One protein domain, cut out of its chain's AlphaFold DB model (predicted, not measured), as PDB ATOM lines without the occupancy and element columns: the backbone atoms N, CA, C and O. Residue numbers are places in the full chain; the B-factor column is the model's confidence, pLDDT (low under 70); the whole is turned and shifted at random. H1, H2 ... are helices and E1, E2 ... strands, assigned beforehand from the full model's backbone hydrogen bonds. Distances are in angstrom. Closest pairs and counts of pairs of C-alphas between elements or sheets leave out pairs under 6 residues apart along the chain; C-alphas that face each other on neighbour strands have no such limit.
ATOM      1  N   PHE A 876     143.242 101.687  20.163       86.50
ATOM      2  CA  PHE A 876     142.434 101.034  21.205       86.50
ATOM      3  C   PHE A 876     141.021 100.685  20.707       86.50
ATOM      4  O   PHE A 876     140.538  99.585  20.965       86.50
ATOM      5  N   ASN A 877     140.374 101.568  19.941       86.31
ATOM      6  CA  ASN A 877     139.058 101.284  19.356       86.31
ATOM      7  C   ASN A 877     139.107 100.146  18.319       86.31
ATOM      8  O   ASN A 877     138.204  99.308  18.288       86.31
ATOM      9  N   LEU A 878     140.169 100.068  17.507       84.31
ATOM     10  CA  LEU A 878     140.401  98.947  16.589       84.31
ATOM     11  C   LEU A 878     140.644  97.628  17.334       84.31
ATOM     12  O   LEU A 878     140.067  96.607  16.967       84.31
ATOM     13  N   ALA A 879     141.437  97.648  18.405       82.19
ATOM     14  CA  ALA A 879     141.666  96.473  19.241       82.19
ATOM     15  C   ALA A 879     140.381  95.984  19.920       82.19
ATOM     16  O   ALA A 879     140.103  94.788  19.913       82.19
ATOM     17  N   ASN A 880     139.557  96.898  20.440       82.38
ATOM     18  CA  ASN A 880     138.246  96.562  20.995       82.38
ATOM     19  C   ASN A 880     137.330  95.947  19.922       82.38
ATOM     20  O   ASN A 880     136.636  94.973  20.202       82.38
ATOM     21  N   LYS A 881     137.371  96.439  18.673       81.94
ATOM     22  CA  LYS A 881     136.660  95.810  17.547       81.94
ATOM     23  C   LYS A 881     137.171  94.389  17.264       81.94
ATOM     24  O   LYS A 881     136.352  93.507  17.048       81.94
ATOM     25  N   LEU A 882     138.485  94.157  17.291       76.31
ATOM     26  CA  LEU A 882     139.093  92.832  17.082       76.31
ATOM     27  C   LEU A 882     138.769  91.840  18.208       76.31
ATOM     28  O   LEU A 882     138.498  90.672  17.940       76.31
ATOM     29  N   VAL A 883     138.743  92.303  19.461       75.44
ATOM     30  CA  VAL A 883     138.304  91.501  20.615       75.44
ATOM     31  C   VAL A 883     136.815  91.154  20.500       75.44
ATOM     32  O   VAL A 883     136.453  90.006  20.715       75.44
ATOM     33  N   ASN A 884     135.971  92.092  20.059       77.00
ATOM     34  CA  ASN A 884     134.545  91.851  19.792       77.00
ATOM     35  C   ASN A 884     134.271  90.980  18.542       77.00
ATOM     36  O   ASN A 884     133.114  90.678  18.256       77.00
ATOM     37  N   LEU A 885     135.308  90.610  17.782       71.50
ATOM     38  CA  LEU A 885     135.256  89.686  16.641       71.50
ATOM     39  C   LEU A 885     135.898  88.320  16.970       71.50
ATOM     40  O   LEU A 885     136.198  87.559  16.051       71.50
ATOM     41  N   ASP A 886     136.144  88.035  18.257       64.69
ATOM     42  CA  ASP A 886     136.797  86.818  18.765       64.69
ATOM     43  C   ASP A 886     138.121  86.482  18.041       64.69
ATOM     44  O   ASP A 886     138.441  85.321  17.774       64.69
ATOM     45  N   HIS A 887     138.914  87.509  17.697       67.31
ATOM     46  CA  HIS A 887     140.147  87.329  16.925       67.31
ATOM     47  C   HIS A 887     141.168  86.435  17.669       67.31
ATOM     48  O   HIS A 887     141.504  86.728  18.824       67.31
ATOM     49  N   PRO A 888     141.738  85.391  17.024       61.12
ATOM     50  CA  PRO A 888     142.548  84.371  17.698       61.12
ATOM     51  C   PRO A 888     143.755  84.940  18.460       61.12
ATOM     52  O   PRO A 888     144.013  84.523  19.589       61.12
ATOM     53  N   ALA A 889     144.441  85.952  17.919       65.31
ATOM     54  CA  ALA A 889     145.613  86.581  18.545       65.31
ATOM     55  C   ALA A 889     145.286  87.579  19.691       65.31
ATOM     56  O   ALA A 889     146.048  88.515  19.941       65.31
ATOM     57  N   SER A 890     144.149  87.430  20.385       69.88
ATOM     58  CA  SER A 890     143.656  88.406  21.380       69.88
ATOM     59  C   SER A 890     144.616  88.693  22.548       69.88
ATOM     60  O   SER A 890     144.588  89.789  23.110       69.88
ATOM     61  N   GLU A 891     145.493  87.751  22.905       71.44
ATOM     62  CA  GLU A 891     146.536  87.946  23.921       71.44
ATOM     63  C   GLU A 891     147.698  88.810  23.405       71.44
ATOM     64  O   GLU A 891     148.129  89.738  24.088       71.44
ATOM     65  N   GLN A 892     148.141  88.591  22.161       74.12
ATOM     66  CA  GLN A 892     149.165  89.428  21.523       74.12
ATOM     67  C   GLN A 892     148.679  90.880  21.389       74.12
ATOM     68  O   GLN A 892     149.417  91.800  21.729       74.12
ATOM     69  N   ILE A 893     147.411  91.080  21.003       79.25
ATOM     70  CA  ILE A 893     146.764  92.403  20.940       79.25
ATOM     71  C   ILE A 893     146.847  93.125  22.298       79.25
ATOM     72  O   ILE A 893     147.242  94.291  22.351       79.25
ATOM     73  N   LYS A 894     146.526  92.438  23.404       81.19
ATOM     74  CA  LYS A 894     146.610  92.998  24.768       81.19
ATOM     75  C   LYS A 894     148.045  93.362  25.151       81.19
ATOM     76  O   LYS A 894     148.273  94.463  25.650       81.19
ATOM     77  N   ASN A 895     149.008  92.487  24.864       81.94
ATOM     78  CA  ASN A 895     150.418  92.719  25.178       81.94
ATOM     79  C   ASN A 895     150.985  93.913  24.384       81.94
ATOM     80  O   ASN A 895     151.599  94.801  24.973       81.94
ATOM     81  N   SER A 896     150.701  94.014  23.081       81.00
ATOM     82  CA  SER A 896     151.122  95.156  22.252       81.00
ATOM     83  C   SER A 896     150.491  96.485  22.691       81.00
ATOM     84  O   SER A 896     151.172  97.511  22.702       81.00
ATOM     85  N   LEU A 897     149.218  96.482  23.109       86.19
ATOM     86  CA  LEU A 897     148.578  97.656  23.718       86.19
ATOM     87  C   LEU A 897     149.214  98.042  25.059       86.19
ATOM     88  O   LEU A 897     149.320  99.232  25.360       86.19
ATOM     89  N   GLN A 898     149.628  97.065  25.871       85.50
ATOM     90  CA  GLN A 898     150.303  97.328  27.140       85.50
ATOM     91  C   GLN A 898     151.653  98.015  26.907       85.50
ATOM     92  O   GLN A 898     151.894  99.051  27.529       85.50
ATOM     93  N   THR A 899     152.472  97.523  25.969       86.12
ATOM     94  CA  THR A 899     153.727  98.180  25.563       86.12
ATOM     95  C   THR A 899     153.470  99.600  25.055       86.12
ATOM     96  O   THR A 899     154.029 100.550  25.593       86.12
ATOM     97  N   LEU A 900     152.538  99.791  24.113       87.88
ATOM     98  CA  LEU A 900     152.180 101.121  23.595       87.88
ATOM     99  C   LEU A 900     151.696 102.080  24.703       87.88
ATOM    100  O   LEU A 900     152.001 103.272  24.687       87.88
ATOM    101  N   SER A 901     150.972 101.565  25.703       87.56
ATOM    102  CA  SER A 901     150.541 102.325  26.882       87.56
ATOM    103  C   SER A 901     151.696 102.664  27.834       87.56
ATOM    104  O   SER A 901     151.639 103.698  28.501       87.56
ATOM    105  N   GLN A 902     152.721 101.813  27.928       86.31
ATOM    106  CA  GLN A 902     153.932 102.058  28.714       86.31
ATOM    107  C   GLN A 902     154.809 103.121  28.040       86.31
ATOM    108  O   GLN A 902     155.090 104.135  28.678       86.31
ATOM    109  N   GLU A 903     155.107 102.986  26.745       87.12
ATOM    110  CA  GLU A 903     155.909 103.976  26.010       87.12
ATOM    111  C   GLU A 903     155.228 105.349  25.960       87.12
ATOM    112  O   GLU A 903     155.844 106.375  26.239       87.12
ATOM    113  N   TYR A 904     153.912 105.405  25.739       89.00
ATOM    114  CA  TYR A 904     153.190 106.680  25.769       89.00
ATOM    115  C   TYR A 904     153.169 107.351  27.160       89.00
ATOM    116  O   TYR A 904     153.095 108.580  27.263       89.00
ATOM    117  N   LYS A 905     153.260 106.574  28.252       87.69
ATOM    118  CA  LYS A 905     153.480 107.121  29.605       87.69
ATOM    119  C   LYS A 905     154.921 107.602  29.779       87.69
ATOM    120  O   LYS A 905     155.121 108.636  30.410       87.69
ATOM    121  N   TRP A 906     155.899 106.899  29.212       87.69
ATOM    122  CA  TRP A 906     157.309 107.278  29.260       87.69
ATOM    123  C   TRP A 906     157.585 108.588  28.508       87.69
ATOM    124  O   TRP A 906     158.113 109.523  29.109       87.69
ATOM    125  N   ILE A 907     157.092 108.751  27.276       87.75
ATOM    126  CA  ILE A 907     157.206 110.017  26.524       87.75
ATOM    127  C   ILE A 907     156.554 111.198  27.273       87.75
ATOM    128  O   ILE A 907     157.075 112.314  27.262       87.75
ATOM    129  N   LYS A 908     155.459 110.971  28.012       87.12
ATOM    130  CA  LYS A 908     154.878 112.000  28.897       87.12
ATOM    131  C   LYS A 908     155.769 112.373  30.080       87.12
ATOM    132  O   LYS A 908     155.787 113.542  30.462       87.12
ATOM    133  N   LYS A 909     156.516 111.420  30.641       87.31
ATOM    134  CA  LYS A 909     157.538 111.715  31.655       87.31
ATOM    135  C   LYS A 909     158.694 112.504  31.054       87.31
ATOM    136  O   LYS A 909     159.107 113.484  31.659       87.31
ATOM    137  N   ILE A 910     159.146 112.166  29.845       86.81
ATOM    138  CA  ILE A 910     160.163 112.948  29.125       86.81
ATOM    139  C   ILE A 910     159.708 114.405  28.940       86.81
ATOM    140  O   ILE A 910     160.470 115.308  29.271       86.81
ATOM    141  N   LEU A 911     158.460 114.659  28.527       87.81
ATOM    142  CA  LEU A 911     157.906 116.021  28.429       87.81
ATOM    143  C   LEU A 911     157.883 116.761  29.784       87.81
ATOM    144  O   LEU A 911     158.206 117.948  29.853       87.81
ATOM    145  N   PHE A 912     157.532 116.077  30.874       87.06
ATOM    146  CA  PHE A 912     157.554 116.663  32.217       87.06
ATOM    147  C   PHE A 912     158.983 116.994  32.688       87.06
ATOM    148  O   PHE A 912     159.233 118.075  33.223       87.06
ATOM    149  N   LEU A 913     159.945 116.105  32.428       85.94
ATOM    150  CA  LEU A 913     161.365 116.330  32.709       85.94
ATOM    151  C   LEU A 913     161.933 117.472  31.849       85.94
ATOM    152  O   LEU A 913     162.668 118.312  32.366       85.94
ATOM    153  N   TYR A 914     161.547 117.552  30.571       86.62
ATOM    154  CA  TYR A 914     161.879 118.658  29.666       86.62
ATOM    155  C   TYR A 914     161.440 119.998  30.261       86.62
ATOM    156  O   TYR A 914     162.217 120.948  30.261       86.62
ATOM    157  N   GLN A 915     160.217 120.080  30.801       86.31
ATOM    158  CA  GLN A 915     159.733 121.295  31.453       86.31
ATOM    159  C   GLN A 915     160.601 121.691  32.657       86.31
ATOM    160  O   GLN A 915     160.997 122.849  32.731       86.31
ATOM    161  N   ILE A 916     160.966 120.754  33.540       83.94
ATOM    162  CA  ILE A 916     161.834 121.055  34.695       83.94
ATOM    163  C   ILE A 916     163.211 121.564  34.240       83.94
ATOM    164  O   ILE A 916     163.716 122.558  34.765       83.94
ATOM    165  N   HIS A 917     163.837 120.913  33.252       84.25
ATOM    166  CA  HIS A 917     165.134 121.372  32.737       84.25
ATOM    167  C   HIS A 917     165.023 122.732  32.029       84.25
ATOM    168  O   HIS A 917     165.932 123.547  32.166       84.25
ATOM    169  N   LEU A 918     163.910 123.021  31.345       85.50
ATOM    170  CA  LEU A 918     163.645 124.331  30.744       85.50
ATOM    171  C   LEU A 918     163.474 125.429  31.808       85.50
ATOM    172  O   LEU A 918     164.139 126.454  31.712       85.50
ATOM    173  N   GLU A 919     162.660 125.203  32.843       85.06
ATOM    174  CA  GLU A 919     162.462 126.138  33.966       85.06
ATOM    175  C   GLU A 919     163.786 126.452  34.689       85.06
ATOM    176  O   GLU A 919     164.068 127.602  35.029       85.06
ATOM    177  N   ASN A 920     164.654 125.448  34.859       82.94
ATOM    178  CA  ASN A 920     165.999 125.640  35.405       82.94
ATOM    179  C   ASN A 920     166.883 126.530  34.498       82.94
ATOM    180  O   ASN A 920     167.612 127.381  35.011       82.94
ATOM    181  N   LEU A 921     166.820 126.374  33.167       82.62
ATOM    182  CA  LEU A 921     167.554 127.230  32.218       82.62
ATOM    183  C   LEU A 921     166.970 128.657  32.142       82.62
ATOM    184  O   LEU A 921     167.721 129.613  31.959       82.62
ATOM    185  N   GLU A 922     165.657 128.826  32.321       83.62
ATOM    186  CA  GLU A 922     165.013 130.145  32.429       83.62
ATOM    187  C   GLU A 922     165.480 130.896  33.684       83.62
ATOM    188  O   GLU A 922     165.867 132.063  33.587       83.62
ATOM    189  N   LYS A 923     165.535 130.219  34.843       82.75
ATOM    190  CA  LYS A 923     166.119 130.784  36.072       82.75
ATOM    191  C   LYS A 923     167.591 131.186  35.879       82.75
ATOM    192  O   LYS A 923     167.995 132.230  36.388       82.75
ATOM    193  N   TYR A 924     168.378 130.398  35.138       84.38
ATOM    194  CA  TYR A 924     169.785 130.707  34.838       84.38
ATOM    195  C   TYR A 924     169.930 131.987  33.998       84.38
ATOM    196  O   TYR A 924     170.736 132.853  34.339       84.38
ATOM    197  N   ASP A 925     169.152 132.135  32.916       83.62
ATOM    198  CA  ASP A 925     169.231 133.340  32.078       83.62
ATOM    199  C   ASP A 925     168.715 134.582  32.822       83.62
ATOM    200  O   ASP A 925     169.353 135.628  32.737       83.62
ATOM    201  N   SER A 926     167.643 134.468  33.624       83.81
ATOM    202  CA  SER A 926     167.186 135.561  34.501       83.81
ATOM    203  C   SER A 926     168.299 136.010  35.445       83.81
ATOM    204  O   SER A 926     168.683 137.174  35.423       83.81
ATOM    205  N   PHE A 927     168.904 135.075  36.185       85.19
ATOM    206  CA  PHE A 927     169.997 135.358  37.117       85.19
ATOM    207  C   PHE A 927     171.180 136.079  36.443       85.19
ATOM    208  O   PHE A 927     171.735 137.027  37.003       85.19
ATOM    209  N   LYS A 928     171.545 135.687  35.211       83.69
ATOM    210  CA  LYS A 928     172.569 136.404  34.434       83.69
ATOM    211  C   LYS A 928     172.100 137.770  33.934       83.69
ATOM    212  O   LYS A 928     172.921 138.684  33.866       83.69
ATOM    213  N   GLN A 929     170.830 137.953  33.584       84.69
ATOM    214  CA  GLN A 929     170.296 139.278  33.248       84.69
ATOM    215  C   GLN A 929     170.325 140.214  34.464       84.69
ATOM    216  O   GLN A 929     170.816 141.334  34.342       84.69
ATOM    217  N   ASP A 930     169.921 139.728  35.635       83.75
ATOM    218  CA  ASP A 930     169.906 140.476  36.896       83.75
ATOM    219  C   ASP A 930     171.321 140.890  37.350       83.75
ATOM    220  O   ASP A 930     171.543 142.046  37.716       83.75
ATOM    221  N   ILE A 931     172.317 139.994  37.251       84.25
ATOM    222  CA  ILE A 931     173.731 140.325  37.523       84.25
ATOM    223  C   ILE A 931     174.268 141.384  36.549       84.25
ATOM    224  O   ILE A 931     174.986 142.292  36.970       84.25
ATOM    225  N   ASN A 932     173.943 141.293  35.257       85.06
ATOM    226  CA  ASN A 932     174.392 142.287  34.276       85.06
ATOM    227  C   ASN A 932     173.699 143.643  34.478       85.06
ATOM    228  O   ASN A 932     174.358 144.678  34.386       85.06
ATOM    229  N   TYR A 933     172.408 143.650  34.821       84.88
ATOM    230  CA  TYR A 933     171.679 144.862  35.186       84.88
ATOM    231  C   TYR A 933     172.308 145.545  36.408       84.88
ATOM    232  O   TYR A 933     172.617 146.732  36.346       84.88
ATOM    233  N   LEU A 934     172.572 144.798  37.488       81.56
ATOM    234  CA  LEU A 934     173.221 145.338  38.687       81.56
ATOM    235  C   LEU A 934     174.645 145.836  38.414       81.56
ATOM    236  O   LEU A 934     175.006 146.903  38.901       81.56
ATOM    237  N   ASN A 935     175.450 145.107  37.631       82.50
ATOM    238  CA  ASN A 935     176.794 145.559  37.266       82.50
ATOM    239  C   ASN A 935     176.760 146.899  36.524       82.50
ATOM    240  O   ASN A 935     177.501 147.800  36.913       82.50
ATOM    241  N   ASN A 936     175.882 147.029  35.521       81.88
ATOM    242  CA  ASN A 936     175.703 148.262  34.756       81.88
ATOM    243  C   ASN A 936     175.209 149.410  35.647       81.88
ATOM    244  O   ASN A 936     175.777 150.492  35.594       81.88
ATOM    245  N   TYR A 937     174.201 149.162  36.491       78.81
ATOM    246  CA  TYR A 937     173.639 150.150  37.418       78.81
ATOM    247  C   TYR A 937     174.709 150.723  38.367       78.81
ATOM    248  O   TYR A 937     174.833 151.938  38.526       78.81
ATOM    249  N   ILE A 938     175.548 149.838  38.916       74.62
ATOM    250  CA  ILE A 938     176.700 150.187  39.758       74.62
ATOM    251  C   ILE A 938     177.763 150.992  38.983       74.62
ATOM    252  O   ILE A 938     178.414 151.849  39.575       74.62
ATOM    253  N   ASP A 939     177.954 150.743  37.682       73.56
ATOM    254  CA  ASP A 939     178.912 151.496  36.855       73.56
ATOM    255  C   ASP A 939     178.375 152.861  36.387       73.56
ATOM    256  O   ASP A 939     179.169 153.776  36.158       73.56
ATOM    257  N   THR A 940     177.054 153.037  36.251       69.62
ATOM    258  CA  THR A 940     176.457 154.289  35.754       69.62
ATOM    259  C   THR A 940     176.205 155.333  36.840       69.62
ATOM    260  O   THR A 940     176.511 156.503  36.627       69.62
ATOM    261  N   GLU A 941     175.672 154.952  38.006       57.38
ATOM    262  CA  GLU A 941     175.125 155.908  38.991       57.38
ATOM    263  C   GLU A 941     176.081 156.223  40.157       57.38
ATOM    264  O   GLU A 941     175.671 156.333  41.308       57.38
ATOM    265  N   ASN A 942     177.369 156.429  39.861       55.81
ATOM    266  CA  ASN A 942     178.461 156.651  40.834       55.81
ATOM    267  C   ASN A 942     178.278 157.809  41.858       55.81
ATOM    268  O   ASN A 942     179.151 157.991  42.707       55.81
ATOM    269  N   SER A 943     177.188 158.584  41.812       51.06
ATOM    270  CA  SER A 943     176.867 159.654  42.773       51.06
ATOM    271  C   SER A 943     175.711 159.348  43.739       51.06
ATOM    272  O   SER A 943     175.797 159.770  44.890       51.06
ATOM    273  N   ASN A 944     174.665 158.624  43.309       55.44
ATOM    274  CA  ASN A 944     173.416 158.423  44.069       55.44
ATOM    275  C   ASN A 944     172.980 156.940  44.085       55.44
ATOM    276  O   ASN A 944     171.842 156.616  43.754       55.44
ATOM    277  N   LEU A 945     173.876 156.018  44.451       64.56
ATOM    278  CA  LEU A 945     173.514 154.599  44.566       64.56
ATOM    279  C   LEU A 945     172.639 154.334  45.803       64.56
ATOM    280  O   LEU A 945     173.092 154.523  46.931       64.56
ATOM    281  N   ASP A 946     171.438 153.785  45.602       66.50
ATOM    282  CA  ASP A 946     170.630 153.205  46.684       66.50
ATOM    283  C   ASP A 946     171.266 151.887  47.169       66.50
ATOM    284  O   ASP A 946     171.110 150.810  46.579       66.50
ATOM    285  N   ILE A 947     172.033 151.994  48.256       69.25
ATOM    286  CA  ILE A 947     172.793 150.892  48.853       69.25
ATOM    287  C   ILE A 947     171.859 149.800  49.404       69.25
ATOM    288  O   ILE A 947     172.182 148.618  49.268       69.25
ATOM    289  N   GLU A 948     170.702 150.144  49.982       68.25
ATOM    290  CA  GLU A 948     169.791 149.146  50.567       68.25
ATOM    291  C   GLU A 948     169.066 148.336  49.485       68.25
ATOM    292  O   GLU A 948     168.978 147.105  49.578       68.25
ATOM    293  N   LEU A 949     168.623 148.991  48.406       75.69
ATOM    294  CA  LEU A 949     168.005 148.321  47.261       75.69
ATOM    295  C   LEU A 949     168.976 147.368  46.552       75.69
ATOM    296  O   LEU A 949     168.562 146.300  46.085       75.69
ATOM    297  N   ILE A 950     170.263 147.723  46.468       74.38
ATOM    298  CA  ILE A 950     171.290 146.843  45.894       74.38
ATOM    299  C   ILE A 950     171.568 145.651  46.825       74.38
ATOM    300  O   ILE A 950     171.555 144.516  46.343       74.38
ATOM    301  N   ASP A 951     171.735 145.857  48.137       75.12
ATOM    302  CA  ASP A 951     171.903 144.759  49.108       75.12
ATOM    303  C   ASP A 951     170.719 143.774  49.066       75.12
ATOM    304  O   ASP A 951     170.918 142.556  49.007       75.12
ATOM    305  N   ALA A 952     169.482 144.278  49.003       74.88
ATOM    306  CA  ALA A 952     168.279 143.452  48.894       74.88
ATOM    307  C   ALA A 952     168.244 142.624  47.592       74.88
ATOM    308  O   ALA A 952     167.886 141.439  47.608       74.88
ATOM    309  N   LYS A 953     168.654 143.205  46.456       80.19
ATOM    310  CA  LYS A 953     168.765 142.483  45.174       80.19
ATOM    311  C   LYS A 953     169.886 141.435  45.208       80.19
ATOM    312  O   LYS A 953     169.668 140.305  44.769       80.19
ATOM    313  N   ILE A 954     171.042 141.748  45.799       81.12
ATOM    314  CA  ILE A 954     172.144 140.792  45.998       81.12
ATOM    315  C   ILE A 954     171.699 139.633  46.904       81.12
ATOM    316  O   ILE A 954     171.980 138.472  46.592       81.12
ATOM    317  N   PHE A 955     170.966 139.895  47.988       79.00
ATOM    318  CA  PHE A 955     170.416 138.851  48.860       79.00
ATOM    319  C   PHE A 955     169.477 137.902  48.095       79.00
ATOM    320  O   PHE A 955     169.635 136.679  48.169       79.00
ATOM    321  N   ASN A 956     168.563 138.449  47.288       82.12
ATOM    322  CA  ASN A 956     167.665 137.654  46.447       82.12
ATOM    323  C   ASN A 956     168.426 136.801  45.415       82.12
ATOM    324  O   ASN A 956     168.097 135.626  45.241       82.12
ATOM    325  N   LEU A 957     169.494 137.324  44.802       82.25
ATOM    326  CA  LEU A 957     170.354 136.538  43.910       82.25
ATOM    327  C   LEU A 957     171.044 135.375  44.635       82.25
ATOM    328  O   LEU A 957     171.062 134.263  44.113       82.25
ATOM    329  N   ASN A 958     171.538 135.570  45.862       81.44
ATOM    330  CA  ASN A 958     172.112 134.467  46.647       81.44
ATOM    331  C   ASN A 958     171.083 133.361  46.929       81.44
ATOM    332  O   ASN A 958     171.433 132.182  46.913       81.44
ATOM    333  N   LYS A 959     169.811 133.718  47.145       80.31
ATOM    334  CA  LYS A 959     168.731 132.735  47.286       80.31
ATOM    335  C   LYS A 959     168.522 131.938  45.990       80.31
ATOM    336  O   LYS A 959     168.509 130.713  46.046       80.31
ATOM    337  N   VAL A 960     168.418 132.610  44.841       80.56
ATOM    338  CA  VAL A 960     168.233 131.957  43.527       80.56
ATOM    339  C   VAL A 960     169.424 131.061  43.164       80.56
ATOM    340  O   VAL A 960     169.220 129.945  42.693       80.56
ATOM    341  N   LEU A 961     170.657 131.490  43.447       80.19
ATOM    342  CA  LEU A 961     171.872 130.700  43.212       80.19
ATOM    343  C   LEU A 961     171.854 129.347  43.949       80.19
ATOM    344  O   LEU A 961     172.298 128.344  43.396       80.19
ATOM    345  N   ASN A 962     171.310 129.309  45.168       74.69
ATOM    346  CA  ASN A 962     171.185 128.079  45.956       74.69
ATOM    347  C   ASN A 962     170.070 127.139  45.448       74.69
ATOM    348  O   ASN A 962     170.075 125.957  45.784       74.69
ATOM    349  N   GLU A 963     169.123 127.639  44.644       75.44
ATOM    350  CA  GLU A 963     168.094 126.829  43.972       75.44
ATOM    351  C   GLU A 963     168.549 126.296  42.596       75.44
ATOM    352  O   GLU A 963     167.934 125.367  42.066       75.44
ATOM    353  N   LEU A 964     169.597 126.877  41.999       76.62
ATOM    354  CA  LEU A 964     170.066 126.540  40.650       76.62
ATOM    355  C   LEU A 964     170.968 125.289  40.630       76.62
ATOM    356  O   LEU A 964     171.893 125.184  41.438       76.62
ATOM    357  N   PRO A 965     170.757 124.343  39.692       74.25
ATOM    358  CA  PRO A 965     171.593 123.150  39.572       74.25
ATOM    359  C   PRO A 965     172.958 123.424  38.934       74.25
ATOM    360  O   PRO A 965     173.145 124.392  38.201       74.25
ATOM    361  N   SER A 966     173.902 122.504  39.149       71.81
ATOM    362  CA  SER A 966     175.244 122.562  38.552       71.81
ATOM    363  C   SER A 966     175.245 122.101  37.082       71.81
ATOM    364  O   SER A 966     175.463 120.918  36.797       71.81
ATOM    365  N   PHE A 967     175.029 123.011  36.128       69.19
ATOM    366  CA  PHE A 967     174.877 122.679  34.699       69.19
ATOM    367  C   PHE A 967     176.157 122.094  34.092       69.19
ATOM    368  O   PHE A 967     176.124 121.054  33.425       69.19
ATOM    369  N   LYS A 968     177.311 122.705  34.390       58.91
ATOM    370  CA  LYS A 968     178.617 122.327  33.815       58.91
ATOM    371  C   LYS A 968     179.044 120.898  34.179       58.91
ATOM    372  O   LYS A 968     179.768 120.241  33.429       58.91
ATOM    373  N   LEU A 969     178.548 120.373  35.305       53.97
ATOM    374  CA  LEU A 969     178.818 119.005  35.753       53.97
ATOM    375  C   LEU A 969     178.106 117.929  34.917       53.97
ATOM    376  O   LEU A 969     178.567 116.789  34.917       53.97
ATOM    377  N   ARG A 970     177.054 118.270  34.155       61.66
ATOM    378  CA  ARG A 970     176.294 117.309  33.328       61.66
ATOM    379  C   ARG A 970     177.122 116.702  32.184       61.66
ATOM    380  O   ARG A 970     176.803 115.605  31.734       61.66
ATOM    381  N   ARG A 971     178.186 117.388  31.735       50.41
ATOM    382  CA  ARG A 971     179.028 116.989  30.585       50.41
ATOM    383  C   ARG A 971     180.460 116.569  30.946       50.41
ATOM    384  O   ARG A 971     181.163 116.013  30.105       50.41
ATOM    385  N   MET A 972     180.923 116.815  32.175       47.72
ATOM    386  CA  MET A 972     182.269 116.406  32.599       47.72
ATOM    387  C   MET A 972     182.322 114.905  32.899       47.72
ATOM    388  O   MET A 972     181.715 114.461  33.873       47.72
ATOM    389  N   ARG A 973     183.108 114.135  32.131       47.06
ATOM    390  CA  ARG A 973     183.412 112.730  32.460       47.06
ATOM    391  C   ARG A 973     184.046 112.632  33.851       47.06
ATOM    392  O   ARG A 973     185.082 113.244  34.107       47.06
ATOM    393  N   LEU A 974     183.473 111.808  34.726       50.75
ATOM    394  CA  LEU A 974     183.953 111.578  36.097       50.75
ATOM    395  C   LEU A 974     185.192 110.661  36.179       50.75
ATOM    396  O   LEU A 974     185.600 110.254  37.259       50.75
ATOM    397  N   THR A 975     185.846 110.378  35.048       39.72
ATOM    398  CA  THR A 975     187.024 109.500  34.947       39.72
ATOM    399  C   THR A 975     188.300 110.063  35.590       39.72
ATOM    400  O   THR A 975     189.284 109.338  35.728       39.72
ATOM    401  N   ASN A 976     188.310 111.339  35.994       38.94
ATOM    402  CA  ASN A 976     189.421 111.936  36.739       38.94
ATOM    403  C   ASN A 976     189.271 111.661  38.242       38.94
ATOM    404  O   ASN A 976     188.251 111.990  38.843       38.94
ATOM    405  N   ARG A 977     190.318 111.090  38.857       37.31
ATOM    406  CA  ARG A 977     190.352 110.627  40.259       37.31
ATOM    407  C   ARG A 977     190.394 111.765  41.295       37.31
ATOM    408  O   ARG A 977     191.358 111.894  42.045       37.31
ATOM    409  N   SER A 978     189.340 112.568  41.367       39.50
ATOM    410  CA  SER A 978     189.060 113.459  42.497       39.50
ATOM    411  C   SER A 978     187.786 112.984  43.194       39.50
ATOM    412  O   SER A 978     186.697 113.165  42.647       39.50
ATOM    413  N   ASN A 979     187.920 112.377  44.379       43.19
ATOM    414  CA  ASN A 979     186.783 111.937  45.191       43.19
ATOM    415  C   ASN A 979     185.931 113.149  45.595       43.19
ATOM    416  O   ASN A 979     186.284 113.889  46.509       43.19
ATOM    417  N   ILE A 980     184.812 113.338  44.900       48.91
ATOM    418  CA  ILE A 980     183.751 114.278  45.253       48.91
ATOM    419  C   ILE A 980     182.445 113.524  45.016       48.91
ATOM    420  O   ILE A 980     182.094 113.270  43.862       48.91
ATOM    421  N   ASP A 981     181.746 113.164  46.094       55.03
ATOM    422  CA  ASP A 981     180.450 112.480  46.048       55.03
ATOM    423  C   ASP A 981     179.369 113.417  45.490       55.03
ATOM    424  O   ASP A 981     178.618 114.062  46.222       55.03
ATOM    425  N   LYS A 982     179.319 113.530  44.160       69.50
ATOM    426  CA  LYS A 982     178.355 114.371  43.445       69.50
ATOM    427  C   LYS A 982     176.974 113.740  43.537       69.50
ATOM    428  O   LYS A 982     176.704 112.708  42.918       69.50
ATOM    429  N   GLN A 983     176.122 114.375  44.335       77.75
ATOM    430  CA  GLN A 983     174.742 113.963  44.537       77.75
ATOM    431  C   GLN A 983     173.842 114.534  43.438       77.75
ATOM    432  O   GLN A 983     174.008 115.670  42.984       77.75
ATOM    433  N   CYS A 984     172.872 113.732  43.017       81.06
ATOM    434  CA  CYS A 984     171.802 114.150  42.125       81.06
ATOM    435  C   CYS A 984     170.440 113.696  42.656       81.06
ATOM    436  O   CYS A 984     170.316 112.643  43.287       81.06
ATOM    437  N   ILE A 985     169.414 114.496  42.385       82.69
ATOM    438  CA  ILE A 985     168.025 114.245  42.774       82.69
ATOM    439  C   ILE A 985     167.283 113.640  41.582       82.69
ATOM    440  O   ILE A 985     167.374 114.156  40.465       82.69
ATOM    441  N   LEU A 986     166.523 112.571  41.822       84.44
ATOM    442  CA  LEU A 986     165.591 111.998  40.852       84.44
ATOM    443  C   LEU A 986     164.326 112.872  40.738       84.44
ATOM    444  O   LEU A 986     163.625 113.101  41.728       84.44
ATOM    445  N   LEU A 987     164.039 113.358  39.530       81.56
ATOM    446  CA  LEU A 987     163.018 114.380  39.255       81.56
ATOM    447  C   LEU A 987     161.578 113.852  39.144       81.56
ATOM    448  O   LEU A 987     160.629 114.618  39.343       81.56
ATOM    449  N   ASP A 988     161.402 112.568  38.839       81.56
ATOM    450  CA  ASP A 988     160.108 111.884  38.745       81.56
ATOM    451  C   ASP A 988     160.257 110.392  39.091       81.56
ATOM    452  O   ASP A 988     161.367 109.865  39.063       81.56
ATOM    453  N   ASP A 989     159.160 109.708  39.425       81.50
ATOM    454  CA  ASP A 989     159.196 108.281  39.770       81.50
ATOM    455  C   ASP A 989     159.746 107.444  38.599       81.50
ATOM    456  O   ASP A 989     159.282 107.578  37.464       81.50
ATOM    457  N   TYR A 990     160.696 106.542  38.849       80.56
ATOM    458  CA  TYR A 990     161.292 105.681  37.823       80.56
ATOM    459  C   TYR A 990     161.170 104.204  38.199       80.56
ATOM    460  O   TYR A 990     161.606 103.789  39.276       80.56
ATOM    461  N   ASN A 991     160.610 103.412  37.284       75.06
ATOM    462  CA  ASN A 991     160.412 101.976  37.453       75.06
ATOM    463  C   ASN A 991     161.311 101.236  36.458       75.06
ATOM    464  O   ASN A 991     161.053 101.268  35.257       75.06
ATOM    465  N   ASP A 992     162.333 100.561  36.968       67.88
ATOM    466  CA  ASP A 992     163.081  99.535  36.241       67.88
ATOM    467  C   ASP A 992     162.426  98.160  36.491       67.88
ATOM    468  O   ASP A 992     161.628  98.005  37.419       67.88
ATOM    469  N   LEU A 993     162.777  97.142  35.702       59.00
ATOM    470  CA  LEU A 993     162.104  95.833  35.622       59.00
ATOM    471  C   LEU A 993     161.915  95.098  36.965       59.00
ATOM    472  O   LEU A 993     161.052  94.231  37.058       59.00
ATOM    473  N   ASN A 994     162.698  95.433  37.998       57.88
ATOM    474  CA  ASN A 994     162.558  94.904  39.362       57.88
ATOM    475  C   ASN A 994     162.666  95.980  40.469       57.88
ATOM    476  O   ASN A 994     162.758  95.628  41.645       57.88
ATOM    477  N   LEU A 995     162.723  97.280  40.139       69.81
ATOM    478  CA  LEU A 995     163.065  98.345  41.098       69.81
ATOM    479  C   LEU A 995     162.230  99.613  40.879       69.81
ATOM    480  O   LEU A 995     162.203 100.165  39.784       69.81
ATOM    481  N   VAL A 996     161.602 100.106  41.949       75.56
ATOM    482  CA  VAL A 996     160.816 101.351  41.958       75.56
ATOM    483  C   VAL A 996     161.559 102.417  42.759       75.56
ATOM    484  O   VAL A 996     161.787 102.263  43.960       75.56
ATOM    485  N   TYR A 997     161.908 103.516  42.097       82.00
ATOM    486  CA  TYR A 997     162.536 104.685  42.700       82.00
ATOM    487  C   TYR A 997     161.562 105.859  42.701       82.00
ATOM    488  O   TYR A 997     160.975 106.187  41.676       82.00
ATOM    489  N   THR A 998     161.403 106.510  43.852       79.56
ATOM    490  CA  THR A 998     160.470 107.634  44.006       79.56
ATOM    491  C   THR A 998     161.148 108.970  43.722       79.56
ATOM    492  O   THR A 998     162.316 109.172  44.071       79.56
ATOM    493  N   LYS A 999     160.383 109.927  43.203       82.50
ATOM    494  CA  LYS A 999     160.742 111.342  43.097       82.50
ATOM    495  C   LYS A 999     161.357 111.875  44.399       82.50
ATOM    496  O   LYS A 999     160.962 111.490  45.503       82.50
ATOM    497  N   GLY A1000     162.357 112.746  44.272       76.94
ATOM    498  CA  GLY A1000     163.082 113.326  45.404       76.94
ATOM    499  C   GLY A1000     164.074 112.377  46.091       76.94
ATOM    500  O   GLY A1000     164.675 112.753  47.097       76.94
ATOM    501  N   GLN A1001     164.280 111.150  45.594       84.56
ATOM    502  CA  GLN A1001     165.396 110.319  46.055       84.56
ATOM    503  C   GLN A1001     166.734 110.883  45.570       84.56
ATOM    504  O   GLN A1001     166.873 111.278  44.412       84.56
ATOM    505  N   ARG A1002     167.724 110.886  46.468       83.69
ATOM    506  CA  ARG A1002     169.112 111.236  46.164       83.69
ATOM    507  C   ARG A1002     169.907 110.005  45.744       83.69
ATOM    508  O   ARG A1002     169.773 108.929  46.334       83.69
ATOM    509  N   PHE A1003     170.776 110.208  44.768       84.06
ATOM    510  CA  PHE A1003     171.713 109.226  44.244       84.06
ATOM    511  C   PHE A1003     173.117 109.833  44.212       84.06
ATOM    512  O   PHE A1003     173.252 111.047  44.063       84.06
ATOM    513  N   THR A1004     174.157 109.006  44.305       82.50
ATOM    514  CA  THR A1004     175.510 109.392  43.877       82.50
ATOM    515  C   THR A1004     175.770 108.880  42.463       82.50
ATOM    516  O   THR A1004     175.346 107.779  42.099       82.50
ATOM    517  N   ILE A1005     176.443 109.689  41.645       80.31
ATOM    518  CA  ILE A1005     176.819 109.313  40.277       80.31
ATOM    519  C   ILE A1005     178.139 108.534  40.343       80.31
ATOM    520  O   ILE A1005     179.167 109.107  40.700       80.31
ATOM    521  N   GLU A1006     178.121 107.241  40.007       74.50
ATOM    522  CA  GLU A1006     179.340 106.420  39.950       74.50
ATOM    523  C   GLU A1006     180.037 106.522  38.589       74.50
ATOM    524  O   GLU A1006     181.263 106.592  38.536       74.50
ATOM    525  N   ASP A1007     179.274 106.533  37.491       71.06
ATOM    526  CA  ASP A1007     179.811 106.772  36.149       71.06
ATOM    527  C   ASP A1007     178.805 107.502  35.243       71.06
ATOM    528  O   ASP A1007     177.617 107.176  35.197       71.06
ATOM    529  N   ASN A1008     179.317 108.481  34.496       71.81
ATOM    530  CA  ASN A1008     178.613 109.262  33.481       71.81
ATOM    531  C   ASN A1008     179.321 109.228  32.109       71.81
ATOM    532  O   ASN A1008     179.102 110.105  31.273       71.81
ATOM    533  N   SER A1009     180.184 108.231  31.871       66.88
ATOM    534  CA  SER A1009     180.874 108.000  30.592       66.88
ATOM    535  C   SER A1009     179.909 107.924  29.400       66.88
ATOM    536  O   SER A1009     180.206 108.464  28.329       66.88
ATOM    537  N   ASN A1010     178.741 107.315  29.615       69.62
ATOM    538  CA  ASN A1010     177.570 107.383  28.753       69.62
ATOM    539  C   ASN A1010     176.698 108.583  29.167       69.62
ATOM    540  O   ASN A1010     176.189 108.638  30.284       69.62
ATOM    541  N   TYR A1011     176.499 109.538  28.259       66.81
ATOM    542  CA  TYR A1011     175.716 110.749  28.520       66.81
ATOM    543  C   TYR A1011     174.194 110.513  28.491       66.81
ATOM    544  O   TYR A1011     173.454 111.318  29.056       66.81
ATOM    545  N   LEU A1012     173.725 109.418  27.879       71.31
ATOM    546  CA  LEU A1012     172.302 109.074  27.763       71.31
ATOM    547  C   LEU A1012     171.760 108.406  29.030       71.31
ATOM    548  O   LEU A1012     170.648 108.706  29.460       71.31
ATOM    549  N   LYS A1013     172.535 107.495  29.635       79.31
ATOM    550  CA  LYS A1013     172.165 106.758  30.854       79.31
ATOM    551  C   LYS A1013     173.349 106.712  31.817       79.31
ATOM    552  O   LYS A1013     174.427 106.260  31.435       79.31
ATOM    553  N   TRP A1014     173.145 107.169  33.049       81.81
ATOM    554  CA  TRP A1014     174.173 107.216  34.090       81.81
ATOM    555  C   TRP A1014     174.104 105.973  34.978       81.81
ATOM    556  O   TRP A1014     173.014 105.510  35.316       81.81
ATOM    557  N   ASN A1015     175.267 105.458  35.389       81.50
ATOM    558  CA  ASN A1015     175.357 104.471  36.460       81.50
ATOM    559  C   ASN A1015     175.291 105.219  37.797       81.50
ATOM    560  O   ASN A1015     176.213 105.954  38.166       81.50
ATOM    561  N   VAL A1016     174.176 105.049  38.500       82.62
ATOM    562  CA  VAL A1016     173.844 105.772  39.727       82.62
ATOM    563  C   VAL A1016     173.620 104.811  40.884       82.62
ATOM    564  O   VAL A1016     173.173 103.678  40.705       82.62
ATOM    565  N   LYS A1017     173.900 105.281  42.098       82.81
ATOM    566  CA  LYS A1017     173.744 104.510  43.330       82.81
ATOM    567  C   LYS A1017     172.768 105.210  44.268       82.81
ATOM    568  O   LYS A1017     173.004 106.349  44.661       82.81
ATOM    569  N   SER A1018     171.668 104.552  44.632       81.50
ATOM    570  CA  SER A1018     170.671 105.156  45.530       81.50
ATOM    571  C   SER A1018     171.215 105.275  46.951       81.50
ATOM    572  O   SER A1018     171.650 104.284  47.540       81.50
ATOM    573  N   LEU A1019     171.121 106.467  47.544       76.56
ATOM    574  CA  LEU A1019     171.529 106.703  48.935       76.56
ATOM    575  C   LEU A1019     170.576 106.062  49.960       76.56
ATOM    576  O   LEU A1019     170.940 105.950  51.127       76.56
ATOM    577  N   LYS A1020     169.376 105.617  49.548       74.31
ATOM    578  CA  LYS A1020     168.412 104.930  50.431       74.31
ATOM    579  C   LYS A1020     168.573 103.409  50.443       74.31
ATOM    580  O   LYS A1020     168.458 102.803  51.501       74.31
ATOM    581  N   SER A1021     168.802 102.791  49.282       69.31
ATOM    582  CA  SER A1021     168.872 101.325  49.135       69.31
ATOM    583  C   SER A1021     170.284 100.790  48.889       69.31
ATOM    584  O   SER A1021     170.473  99.576  48.876       69.31
ATOM    585  N   ASN A1022     171.270 101.664  48.652       73.50
ATOM    586  CA  ASN A1022     172.641 101.325  48.248       73.50
ATOM    587  C   ASN A1022     172.732 100.513  46.929       73.50
ATOM    588  O   ASN A1022     173.819 100.061  46.557       73.50
ATOM    589  N   THR A1023     171.613 100.337  46.209       77.94
ATOM    590  CA  THR A1023     171.549  99.624  44.924       77.94
ATOM    591  C   THR A1023     172.077 100.491  43.787       77.94
ATOM    592  O   THR A1023     171.876 101.709  43.780       77.94
ATOM    593  N   LYS A1024     172.746  99.846  42.825       80.38
ATOM    594  CA  LYS A1024     173.211 100.454  41.573       80.38
ATOM    595  C   LYS A1024     172.176 100.234  40.472       80.38
ATOM    596  O   LYS A1024     171.601  99.148  40.404       80.38
ATOM    597  N   SER A1025     171.970 101.223  39.614       80.44
ATOM    598  CA  SER A1025     171.067 101.143  38.461       80.44
ATOM    599  C   SER A1025     171.521 102.069  37.329       80.44
ATOM    600  O   SER A1025     172.278 103.016  37.544       80.44
ATOM    601  N   ILE A1026     171.086 101.763  36.103       82.50
ATOM    602  CA  ILE A1026     171.464 102.492  34.885       82.50
ATOM    603  C   ILE A1026     170.232 103.254  34.391       82.50
ATOM    604  O   ILE A1026     169.390 102.711  33.677       82.50
ATOM    605  N   ILE A1027     170.109 104.513  34.812       82.12
ATOM    606  CA  ILE A1027     168.898 105.331  34.635       82.12
ATOM    607  C   ILE A1027     169.194 106.486  33.652       82.12
ATOM    608  O   ILE A1027     170.308 107.022  33.672       82.12
ATOM    609  N   PRO A1028     168.248 106.882  32.772       83.56
ATOM    610  CA  PRO A1028     168.441 107.993  31.840       83.56
ATOM    611  C   PRO A1028     168.882 109.297  32.517       83.56
ATOM    612  O   PRO A1028     168.321 109.706  33.533       83.56
ATOM    613  N   SER A1029     169.866 109.987  31.934       77.94
ATOM    614  CA  SER A1029     170.462 111.198  32.524       77.94
ATOM    615  C   SER A1029     169.462 112.349  32.673       77.94
ATOM    616  O   SER A1029     169.568 113.152  33.598       77.94
ATOM    617  N   ILE A1030     168.444 112.401  31.807       80.56
ATOM    618  CA  ILE A1030     167.354 113.383  31.863       80.56
ATOM    619  C   ILE A1030     166.476 113.253  33.121       80.56
ATOM    620  O   ILE A1030     165.848 114.231  33.521       80.56
ATOM    621  N   CYS A1031     166.471 112.097  33.793       84.31
ATOM    622  CA  CYS A1031     165.735 111.895  35.043       84.31
ATOM    623  C   CYS A1031     166.380 112.589  36.255       84.31
ATOM    624  O   CYS A1031     165.747 112.657  37.310       84.31
ATOM    625  N   PHE A1032     167.610 113.102  36.131       82.94
ATOM    626  CA  PHE A1032     168.382 113.646  37.249       82.94
ATOM    627  C   PHE A1032     168.648 115.145  37.143       82.94
ATOM    628  O   PHE A1032     168.973 115.674  36.080       82.94
ATOM    629  N   GLN A1033     168.621 115.808  38.297       80.69
ATOM    630  CA  GLN A1033     169.172 117.143  38.502       80.69
ATOM    631  C   GLN A1033     170.376 117.045  39.446       80.69
ATOM    632  O   GLN A1033     170.271 116.468  40.527       80.69
ATOM    633  N   ILE A1034     171.530 117.579  39.035       80.00
ATOM    634  CA  ILE A1034     172.729 117.663  39.886       80.00
ATOM    635  C   ILE A1034     172.521 118.807  40.883       80.00
ATOM    636  O   ILE A1034     172.105 119.894  40.477       80.00
ATOM    637  N   GLU A1035     172.788 118.574  42.171       73.38
ATOM    638  CA  GLU A1035     172.602 119.605  43.200       73.38
ATOM    639  C   GLU A1035     173.534 120.823  42.976       73.38
ATOM    640  O   GLU A1035     174.586 120.729  42.331       73.38
ATOM    641  N   GLY A1036     173.090 121.994  43.439       65.44
ATOM    642  CA  GLY A1036     173.803 123.272  43.330       65.44
ATOM    643  C   GLY A1036     174.674 123.604  44.552       65.44
ATOM    644  O   GLY A1036     174.808 122.769  45.452       65.44
ATOM    645  N   PRO A1037     175.232 124.827  44.628       67.62
ATOM    646  CA  PRO A1037     175.157 125.897  43.623       67.62
ATOM    647  C   PRO A1037     176.147 125.696  42.462       67.62
ATOM    648  O   PRO A1037     177.179 125.038  42.614       67.62
ATOM    649  N   ASP A1038     175.871 126.302  41.303       73.44
ATOM    650  CA  ASP A1038     176.813 126.286  40.178       73.44
ATOM    651  C   ASP A1038     178.043 127.180  40.459       73.44
ATOM    652  O   ASP A1038     177.933 128.381  40.722       73.44
ATOM    653  N   GLN A1039     179.233 126.578  40.378       73.25
ATOM    654  CA  GLN A1039     180.517 127.205  40.722       73.25
ATOM    655  C   GLN A1039     180.950 128.340  39.780       73.25
ATOM    656  O   GLN A1039     181.921 129.040  40.083       73.25
ATOM    657  N   GLU A1040     180.307 128.502  38.624       73.50
ATOM    658  CA  GLU A1040     180.573 129.597  37.689       73.50
ATOM    659  C   GLU A1040     179.745 130.827  38.067       73.50
ATOM    660  O   GLU A1040     180.303 131.899  38.311       73.50
ATOM    661  N   LEU A1041     178.435 130.635  38.255       76.56
ATOM    662  CA  LEU A1041     177.515 131.670  38.740       76.56
ATOM    663  C   LEU A1041     177.902 132.194  40.128       76.56
ATOM    664  O   LEU A1041     177.788 133.389  40.393       76.56
ATOM    665  N   GLN A1042     178.403 131.317  41.004       81.12
ATOM    666  CA  GLN A1042     178.900 131.720  42.317       81.12
ATOM    667  C   GLN A1042     180.052 132.732  42.210       81.12
ATOM    668  O   GLN A1042     180.058 133.719  42.937       81.12
ATOM    669  N   LYS A1043     180.987 132.544  41.268       82.38
ATOM    670  CA  LYS A1043     182.110 133.476  41.058       82.38
ATOM    671  C   LYS A1043     181.654 134.808  40.472       82.38
ATOM    672  O   LYS A1043     182.173 135.842  40.880       82.38
ATOM    673  N   GLU A1044     180.694 134.792  39.547       80.31
ATOM    674  CA  GLU A1044     180.097 136.014  38.987       80.31
ATOM    675  C   GLU A1044     179.398 136.838  40.084       80.31
ATOM    676  O   GLU A1044     179.624 138.046  40.193       80.31
ATOM    677  N   LEU A1045     178.623 136.183  40.956       83.44
ATOM    678  CA  LEU A1045     177.940 136.840  42.072       83.44
ATOM    679  C   LEU A1045     178.908 137.309  43.168       83.44
ATOM    680  O   LEU A1045     178.741 138.405  43.701       83.44
ATOM    681  N   ASP A1046     179.928 136.517  43.506       81.81
ATOM    682  CA  ASP A1046     180.932 136.901  44.503       81.81
ATOM    683  C   ASP A1046     181.798 138.072  44.009       81.81
ATOM    684  O   ASP A1046     182.071 138.992  44.779       81.81
ATOM    685  N   ALA A1047     182.147 138.125  42.718       82.56
ATOM    686  CA  ALA A1047     182.806 139.288  42.119       82.56
ATOM    687  C   ALA A1047     181.944 140.562  42.220       82.56
ATOM    688  O   ALA A1047     182.460 141.627  42.573       82.56
ATOM    689  N   LEU A1048     180.629 140.452  41.992       81.06
ATOM    690  CA  LEU A1048     179.687 141.563  42.161       81.06
ATOM    691  C   LEU A1048     179.603 142.019  43.629       81.06
ATOM    692  O   LEU A1048     179.668 143.221  43.890       81.06
ATOM    693  N   LYS A1049     179.568 141.091  44.601       80.38
ATOM    694  CA  LYS A1049     179.668 141.426  46.039       80.38
ATOM    695  C   LYS A1049     180.957 142.183  46.359       80.38
ATOM    696  O   LYS A1049     180.906 143.168  47.088       80.38
ATOM    697  N   PHE A1050     182.109 141.752  45.837       79.06
ATOM    698  CA  PHE A1050     183.384 142.443  46.074       79.06
ATOM    699  C   PHE A1050     183.390 143.863  45.489       79.06
ATOM    700  O   PHE A1050     183.845 144.789  46.163       79.06
ATOM    701  N   LYS A1051     182.839 144.054  44.281       79.12
ATOM    702  CA  LYS A1051     182.667 145.373  43.648       79.12
ATOM    703  C   LYS A1051     181.784 146.290  44.503       79.12
ATOM    704  O   LYS A1051     182.192 147.400  44.834       79.12
ATOM    705  N   PHE A1052     180.616 145.800  44.918       77.50
ATOM    706  CA  PHE A1052     179.663 146.552  45.734       77.50
ATOM    707  C   PHE A1052     180.203 146.883  47.136       77.50
ATOM    708  O   PHE A1052     180.148 148.037  47.554       77.50
ATOM    709  N   ASN A1053     180.804 145.915  47.837       74.75
ATOM    710  CA  ASN A1053     181.385 146.132  49.168       74.75
ATOM    711  C   ASN A1053     182.492 147.195  49.160       74.75
ATOM    712  O   ASN A1053     182.591 147.976  50.104       74.75
ATOM    713  N   ARG A1054     183.302 147.261  48.093       75.88
ATOM    714  CA  ARG A1054     184.292 148.330  47.922       75.88
ATOM    715  C   ARG A1054     183.622 149.700  47.818       75.88
ATOM    716  O   ARG A1054     183.998 150.606  48.548       75.88
ATOM    717  N   ILE A1055     182.604 149.831  46.970       70.38
ATOM    718  CA  ILE A1055     181.874 151.093  46.784       70.38
ATOM    719  C   ILE A1055     181.171 151.514  48.084       70.38
ATOM    720  O   ILE A1055     181.231 152.679  48.462       70.38
ATOM    721  N   LYS A1056     180.599 150.565  48.834       68.19
ATOM    722  CA  LYS A1056     179.999 150.805  50.156       68.19
ATOM    723  C   LYS A1056     181.015 151.349  51.174       68.19
ATOM    724  O   LYS A1056     180.686 152.252  51.942       68.19
TER     725      LYS A1056
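This is residues 876 to 1056 of the 1174 residues of the protein "Hypothetical protein" of Brachionus calyciflorus (UniProt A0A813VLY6). A small, strongly curled sheet of five strands sits beside one very long helix, H2, which makes most of the length of the rod. At one end of H2 the short H1 folds back on it as a hairpin; towards the other end H3 and H4 pack with it in a three-helix bundle, and the little hairpin E2 and E3 lies by the sheet. The printed part has 181 residues with four named helices and seven named strands, in the order H1 H2 H3 E1 E2 E3 E4 E5 E6 E7 H4, of mixed class. The larger sheet runs E6 E5 E4 E1 E7, all antiparallel. The whole is only just extended, close to loose, with a radius of gyration of the C-alphas of 24.0 A and spans of 87 by 41 by 24 A.

The sheet holds E6, residues 1024 to 1028; E5, 1013 to 1018, 14.8 A long; E4, 1002 to 1007, 15.3 A long; E1, 983 to 986; and E7, 1032 to 1034. E2, residues 990 to 992, pairs with E3, 995 to 997. H2, residues 890 to 940, is 75.0 A long, from C-alpha 890 at (143.656, 88.406, 21.380) to C-alpha 940 at (176.457, 154.289, 35.754). H1 is residues 876 to 883, H3 947 to 963, 25.0 A long, and H4 1039 to 1056, 25.4 A long, ending at (179.999, 150.805, 50.156).

E4, E5 and E6 form a meander, each strand the antiparallel neighbour of the one before. N 1016 and O 1025 are 2.9 A apart between E5 and E6, and N 1004 and O 1017 2.9 A between E4 and E5. N 984 and O 1003 are 2.9 A apart between E1 and E4, and N 985 and O 1033 2.8 A between E1 and E7. In the hairpin of E2 and E3, N 992 and O 995 are 2.8 A apart; E2 and E6 are near each other, with 6 pairs of C-alphas within 10 A. H2 only grazes the sheet, with residues 913 to 920. H2, H3 and H4 form an up-and-down bundle, each helix running against the one before it. Residues 923 to 934 of H2 touch H3, closest at C-alphas 927 and 957, 6.9 A, at a shallow tilt of 24 degrees. H3 touches H4, closest at C-alphas 961 and 1042, 7.2 A, at a shallow tilt of 13 degrees. H1 and H2 form a helical hairpin, closest at C-alphas 883 and 890, 6.2 A. Every O i to N i+4 pair is within hydrogen-bond range in H1, H2 and H3, and 13 of 14 in H4.

The two farthest C-alphas, those of Asp 886 and Ser 943, are 86.5 A apart. The printed part has no cut. The link from H3 to E1, residues 964 to 982, is long. Mean pLDDT of the printed part is 75.9; 41 residues are under 70, among them 940 to 948 and 967 to 982.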